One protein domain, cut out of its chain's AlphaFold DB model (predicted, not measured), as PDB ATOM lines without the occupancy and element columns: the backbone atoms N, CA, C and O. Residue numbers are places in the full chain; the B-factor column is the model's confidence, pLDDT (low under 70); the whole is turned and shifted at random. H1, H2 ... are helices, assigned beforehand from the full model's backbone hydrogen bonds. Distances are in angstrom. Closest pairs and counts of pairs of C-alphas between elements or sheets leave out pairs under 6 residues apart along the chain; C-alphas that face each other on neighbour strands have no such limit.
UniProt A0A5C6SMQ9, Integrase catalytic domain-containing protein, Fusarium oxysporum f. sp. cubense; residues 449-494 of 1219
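What this domain is: This is residues 449 to 494 of the 1219 residues of the protein "Integrase catalytic domain-containing protein" of Fusarium oxysporum f. sp. cubense (UniProt A0A5C6SMQ9). Start at the longest helix, H2, which forms a wide V with H3; the two come near each other at one pair of ends, and H1 stands in the mouth of the V, crossing both at about a right angle. A long link, residues 456 to 466, swings out from H1 and folds back to H2, while residues 479 to 484 stick out at the corner of the V between H2 and H3. The printed part has 46 residues with three named helices, in the order H1, H2, H3 along the chain, and no named strand; its class is all helix. It is compact, with a radius of gyration of the C-alphas of 10.4 A, and flat, spanning 29 by 24 by 12 A.

How they stand to each other: Look first at H2, residues 467 to 477, and then at H1, residues 449 to 455. These two touch, and their closest C-alphas, those of Ala 453 and Leu 470, are 5.3 A apart. Their lines are about perpendicular, at 89 degrees. Next turn to H3, residues 486 to 492, which also touches H1; here the closest C-alphas are those of Ile 451 and Val 489, 5.7 A apart. The lines of H1 and H3 are about perpendicular, at 90 degrees. H2 and H3 are close but not clearly touching: their closest C-alphas, those of Leu 477 and Lys 486, are 6.8 A apart, and their centres are 16.1 A apart. Their lines stand at 71 degrees, only just about perpendicular. In the backbones of H1, H2 and H3, every O i to N i+4 pair is within hydrogen-bond range.

Where its parts are: Find C-alpha 467 at (175.967, 171.670, 176.088); from there H2 runs 15.1 A to C-alpha 477 at (179.865, 157.075, 175.178). Go back to the first printed residue, Leu 449, with its C-alpha at (170.191, 161.664, 179.590), and you will see H1 run 9.9 A to C-alpha 455. H3 runs 10.3 A from C-alpha 486 to C-alpha 492, which you will find at (164.983, 152.978, 172.373). Between H2 and H3, residues 480 to 482 form a short helical run.

The domain as a whole: The two C-alphas farthest apart are those of Arg 460 and Pro 480, at 30.7 A, and the first and last printed C-alphas, Leu 449 and Gly 494, are 14.7 A apart. The link from H1 to H2 is long, with 11 residues; the one from H2 to H3 is short, with 8. The printed part has no cut. Look at the B-factor column for the model's confidence: the mean pLDDT of the printed part is 71.3, and residues 456 to 464 and 490 to 494, of which 490 to 492 belong to H3, are under 70.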
ATOM      1  N   LEU A 449     169.107 160.711 179.876       77.12
ATOM      2  CA  LEU A 449     170.191 161.664 179.590       77.12
ATOM      3  C   LEU A 449     171.080 161.225 178.417       77.12
ATOM      4  O   LEU A 449     171.524 162.070 177.647       77.12
ATOM      5  N   LEU A 450     171.323 159.919 178.263       78.88
ATOM      6  CA  LEU A 450     172.075 159.377 177.127       78.88
ATOM      7  C   LEU A 450     171.216 159.325 175.865       78.88
ATOM      8  O   LEU A 450     171.731 159.622 174.793       78.88
ATOM      9  N   ILE A 451     169.916 159.038 176.000       76.06
ATOM     10  CA  ILE A 451     168.943 159.214 174.915       76.06
ATOM     11  C   ILE A 451     169.005 160.674 174.447       76.06
ATOM     12  O   ILE A 451     169.382 160.915 173.306       76.06
ATOM     13  N   TYR A 452     168.811 161.651 175.341       78.38
ATOM     14  CA  TYR A 452     168.869 163.073 174.983       78.38
ATOM     15  C   TYR A 452     170.205 163.508 174.354       78.38
ATOM     16  O   TYR A 452     170.211 164.219 173.351       78.38
ATOM     17  N   ALA A 453     171.347 163.064 174.892       76.69
ATOM     18  CA  ALA A 453     172.663 163.416 174.351       76.69
ATOM     19  C   ALA A 453     172.906 162.882 172.924       76.69
ATOM     20  O   ALA A 453     173.719 163.459 172.194       76.69
ATOM     21  N   VAL A 454     172.214 161.806 172.528       76.31
ATOM     22  CA  VAL A 454     172.392 161.114 171.241       76.31
ATOM     23  C   VAL A 454     171.278 161.428 170.232       76.31
ATOM     24  O   VAL A 454     171.581 161.568 169.052       76.31
ATOM     25  N   THR A 455     170.019 161.582 170.661       72.12
ATOM     26  CA  THR A 455     168.871 161.905 169.785       72.12
ATOM     27  C   THR A 455     168.546 163.399 169.719       72.12
ATOM     28  O   THR A 455     167.869 163.835 168.792       72.12
ATOM     29  N   GLY A 456     168.968 164.191 170.711       65.44
ATOM     30  CA  GLY A 456     168.579 165.599 170.861       65.44
ATOM     31  C   GLY A 456     167.131 165.829 171.321       65.44
ATOM     32  O   GLY A 456     166.733 166.978 171.509       65.44
ATOM     33  N   THR A 457     166.338 164.771 171.533       59.53
ATOM     34  CA  THR A 457     164.912 164.841 171.902       59.53
ATOM     35  C   THR A 457     164.701 164.487 173.376       59.53
ATOM     36  O   THR A 457     165.121 163.432 173.849       59.53
ATOM     37  N   ALA A 458     164.105 165.402 174.150       53.38
ATOM     38  CA  ALA A 458     164.001 165.262 175.605       53.38
ATOM     39  C   ALA A 458     162.696 164.558 176.026       53.38
ATOM     40  O   ALA A 458     161.616 165.058 175.699       53.38
ATOM     41  N   PRO A 459     162.743 163.460 176.808       54.59
ATOM     42  CA  PRO A 459     161.552 162.960 177.488       54.59
ATOM     43  C   PRO A 459     161.091 163.966 178.559       54.59
ATOM     44  O   PRO A 459     161.911 164.616 179.209       54.59
ATOM     45  N   ARG A 460     159.767 164.068 178.757       46.72
ATOM     46  CA  ARG A 460     159.034 165.175 179.425       46.72
ATOM     47  C   ARG A 460     159.437 165.553 180.869       46.72
ATOM     48  O   ARG A 460     158.846 166.469 181.430       46.72
ATOM     49  N   HIS A 461     160.402 164.872 181.484       52.94
ATOM     50  CA  HIS A 461     160.711 164.971 182.917       52.94
ATOM     51  C   HIS A 461     162.195 165.256 183.223       52.94
ATOM     52  O   HIS A 461     162.615 165.168 184.374       52.94
ATOM     53  N   VAL A 462     163.004 165.603 182.214       56.59
ATOM     54  CA  VAL A 462     164.447 165.863 182.368       56.59
ATOM     55  C   VAL A 462     164.787 167.284 181.906       56.59
ATOM     56  O   VAL A 462     164.562 167.631 180.750       56.59
ATOM     57  N   LYS A 463     165.360 168.114 182.795       61.84
ATOM     58  CA  LYS A 463     165.925 169.424 182.412       61.84
ATOM     59  C   LYS A 463     167.048 169.228 181.387       61.84
ATOM     60  O   LYS A 463     167.911 168.377 181.611       61.84
ATOM     61  N   LYS A 464     167.077 170.050 180.326       69.00
ATOM     62  CA  LYS A 464     168.188 170.096 179.357       69.00
ATOM     63  C   LYS A 464     169.526 170.273 180.115       69.00
ATOM     64  O   LYS A 464     169.667 171.281 180.808       69.00
ATOM     65  N   PRO A 465     170.492 169.341 179.994       71.62
ATOM     66  CA  PRO A 465     171.860 169.535 180.476       71.62
ATOM     67  C   PRO A 465     172.579 170.640 179.700       71.62
ATOM     68  O   PRO A 465     172.235 170.922 178.550       71.62
ATOM     69  N   SER A 466     173.611 171.230 180.299       76.75
ATOM     70  CA  SER A 466     174.474 172.178 179.589       76.75
ATOM     71  C   SER A 466     175.151 171.511 178.386       76.75
ATOM     72  O   SER A 466     175.464 170.319 178.416       76.75
ATOM     73  N   ASP A 467     175.414 172.261 177.315       73.56
ATOM     74  CA  ASP A 467     175.967 171.670 176.088       73.56
ATOM     75  C   ASP A 467     177.371 171.055 176.316       73.56
ATOM     76  O   ASP A 467     177.707 170.028 175.726       73.56
ATOM     77  N   GLY A 468     178.133 171.569 177.293       74.94
ATOM     78  CA  GLY A 468     179.376 170.952 177.776       74.94
ATOM     79  C   GLY A 468     179.188 169.620 178.524       74.94
ATOM     80  O   GLY A 468     180.028 168.727 178.399       74.94
ATOM     81  N   GLU A 469     178.083 169.424 179.257       74.94
ATOM     82  CA  GLU A 469     177.719 168.105 179.803       74.94
ATOM     83  C   GLU A 469     177.322 167.131 178.689       74.94
ATOM     84  O   GLU A 469     177.718 165.966 178.742       74.94
ATOM     85  N   LEU A 470     176.581 167.590 177.673       77.12
ATOM     86  CA  LEU A 470     176.184 166.757 176.532       77.12
ATOM     87  C   LEU A 470     177.410 166.257 175.764       77.12
ATOM     88  O   LEU A 470     177.527 165.059 175.506       77.12
ATOM     89  N   ASP A 471     178.368 167.137 175.480       79.06
ATOM     90  CA  ASP A 471     179.613 166.760 174.809       79.06
ATOM     91  C   ASP A 471     180.530 165.902 175.687       79.06
ATOM     92  O   ASP A 471     181.209 165.011 175.171       79.06
ATOM     93  N   ARG A 472     180.502 166.072 177.017       81.69
ATOM     94  CA  ARG A 472     181.148 165.133 177.948       81.69
ATOM     95  C   ARG A 472     180.500 163.747 177.880       81.69
ATOM     96  O   ARG A 472     181.224 162.758 177.804       81.69
ATOM     97  N   MET A 473     179.169 163.655 177.862       81.38
ATOM     98  CA  MET A 473     178.453 162.375 177.754       81.38
ATOM     99  C   MET A 473     178.683 161.696 176.398       81.38
ATOM    100  O   MET A 473     178.916 160.490 176.368       81.38
ATOM    101  N   ARG A 474     178.712 162.455 175.294       81.75
ATOM    102  CA  ARG A 474     179.082 161.957 173.955       81.75
ATOM    103  C   ARG A 474     180.507 161.390 173.948       81.75
ATOM    104  O   ARG A 474     180.699 160.231 173.590       81.75
ATOM    105  N   LYS A 475     181.487 162.155 174.448       82.75
ATOM    106  CA  LYS A 475     182.901 161.733 174.550       82.75
ATOM    107  C   LYS A 475     183.124 160.539 175.488       82.75
ATOM    108  O   LYS A 475     184.064 159.781 175.272       82.75
ATOM    109  N   GLU A 476     182.301 160.348 176.521       81.38
ATOM    110  CA  GLU A 476     182.327 159.133 177.354       81.38
ATOM    111  C   GLU A 476     181.681 157.931 176.642       81.38
ATOM    112  O   GLU A 476     182.215 156.826 176.728       81.38
ATOM    113  N   LEU A 477     180.579 158.131 175.908       80.94
ATOM    114  CA  LEU A 477     179.865 157.075 175.178       80.94
ATOM    115  C   LEU A 477     180.666 156.521 173.983       80.94
ATOM    116  O   LEU A 477     180.558 155.337 173.674       80.94
ATOM    117  N   ASP A 478     181.499 157.349 173.347       78.62
ATOM    118  CA  ASP A 478     182.362 156.946 172.227       78.62
ATOM    119  C   ASP A 478     183.655 156.213 172.649       78.62
ATOM    120  O   ASP A 478     184.413 155.732 171.799       78.62
ATOM    121  N   LYS A 479     183.902 156.046 173.957       81.94
ATOM    122  CA  LYS A 479     185.027 155.237 174.460       81.94
ATOM    123  C   LYS A 479     184.847 153.749 174.120       81.94
ATOM    124  O   LYS A 479     183.717 153.256 174.133       81.94
ATOM    125  N   PRO A 480     185.940 152.980 173.913       75.81
ATOM    126  CA  PRO A 480     185.869 151.572 173.497       75.81
ATOM    127  C   PRO A 480     184.931 150.701 174.347       75.81
ATOM    128  O   PRO A 480     184.162 149.916 173.801       75.81
ATOM    129  N   PHE A 481     184.942 150.905 175.668       77.00
ATOM    130  CA  PHE A 481     184.135 150.173 176.650       77.00
ATOM    131  C   PHE A 481     182.610 150.342 176.475       77.00
ATOM    132  O   PHE A 481     181.848 149.449 176.841       77.00
ATOM    133  N   TRP A 482     182.151 151.457 175.892       77.62
ATOM    134  CA  TRP A 482     180.726 151.791 175.755       77.62
ATOM    135  C   TRP A 482     180.190 151.718 174.316       77.62
ATOM    136  O   TRP A 482     178.992 151.916 174.106       77.62
ATOM    137  N   LYS A 483     181.018 151.351 173.325       77.38
ATOM    138  CA  LYS A 483     180.616 151.254 171.903       77.38
ATOM    139  C   LYS A 483     179.361 150.404 171.654       77.38
ATOM    140  O   LYS A 483     178.581 150.720 170.760       77.38
ATOM    141  N   TRP A 484     179.137 149.357 172.449       77.12
ATOM    142  CA  TRP A 484     177.967 148.470 172.350       77.12
ATOM    143  C   TRP A 484     176.640 149.130 172.771       77.12
ATOM    144  O   TRP A 484     175.567 148.641 172.419       77.12
ATOM    145  N   LEU A 485     176.698 150.228 173.532       77.62
ATOM    146  CA  LEU A 485     175.537 150.876 174.143       77.62
ATOM    147  C   LEU A 485     174.878 151.903 173.207       77.62
ATOM    148  O   LEU A 485     173.651 151.989 173.149       77.62
ATOM    149  N   LYS A 486     175.683 152.646 172.433       75.62
ATOM    150  CA  LYS A 486     175.227 153.717 171.523       75.62
ATOM    151  C   LYS A 486     174.125 153.265 170.533       75.62
ATOM    152  O   LYS A 486     173.141 153.994 170.412       75.62
ATOM    153  N   PRO A 487     174.182 152.069 169.902       75.25
ATOM    154  CA  PRO A 487     173.115 151.594 169.010       75.25
ATOM    155  C   PRO A 487     171.800 151.243 169.728       75.25
ATOM    156  O   PRO A 487     170.725 151.398 169.152       75.25
ATOM    157  N   LYS A 488     171.868 150.779 170.985       72.00
ATOM    158  CA  LYS A 488     170.685 150.426 171.790       72.00
ATOM    159  C   LYS A 488     169.939 151.673 172.262       72.00
ATOM    160  O   LYS A 488     168.724 151.749 172.120       72.00
ATOM    161  N   VAL A 489     170.685 152.672 172.739       71.00
ATOM    162  CA  VAL A 489     170.157 153.986 173.144       71.00
ATOM    163  C   VAL A 489     169.450 154.686 171.975       71.00
ATOM    164  O   VAL A 489     168.371 155.239 172.164       71.00
ATOM    165  N   LEU A 490     170.005 154.599 170.758       69.81
ATOM    166  CA  LEU A 490     169.349 155.084 169.535       69.81
ATOM    167  C   LEU A 490     168.025 154.362 169.246       69.81
ATOM    168  O   LEU A 490     167.030 155.021 168.966       69.81
ATOM    169  N   ARG A 491     168.001 153.024 169.335       65.38
ATOM    170  CA  ARG A 491     166.794 152.226 169.059       65.38
ATOM    171  C   ARG A 491     165.657 152.557 170.034       65.38
ATOM    172  O   ARG A 491     164.544 152.812 169.593       65.38
ATOM    173  N   ASN A 492     165.962 152.649 171.328       56.66
ATOM    174  CA  ASN A 492     164.983 152.978 172.373       56.66
ATOM    175  C   ASN A 492     164.461 154.429 172.294       56.66
ATOM    176  O   ASN A 492     163.422 154.735 172.869       56.66
ATOM    177  N   GLY A 493     165.171 155.332 171.608       54.19
ATOM    178  CA  GLY A 493     164.764 156.729 171.428       54.19
ATOM    179  C   GLY A 493     163.879 157.004 170.204       54.19
ATOM    180  O   GLY A 493     163.476 158.151 170.017       54.19
ATOM    181  N   GLY A 494     163.614 156.000 169.357       43.81
ATOM    182  CA  GLY A 494     162.922 156.178 168.071       43.81
ATOM    183  C   GLY A 494     161.407 155.944 168.080       43.81
ATOM    184  O   GLY A 494     160.711 156.469 167.213       43.81
TER     185      GLY A 494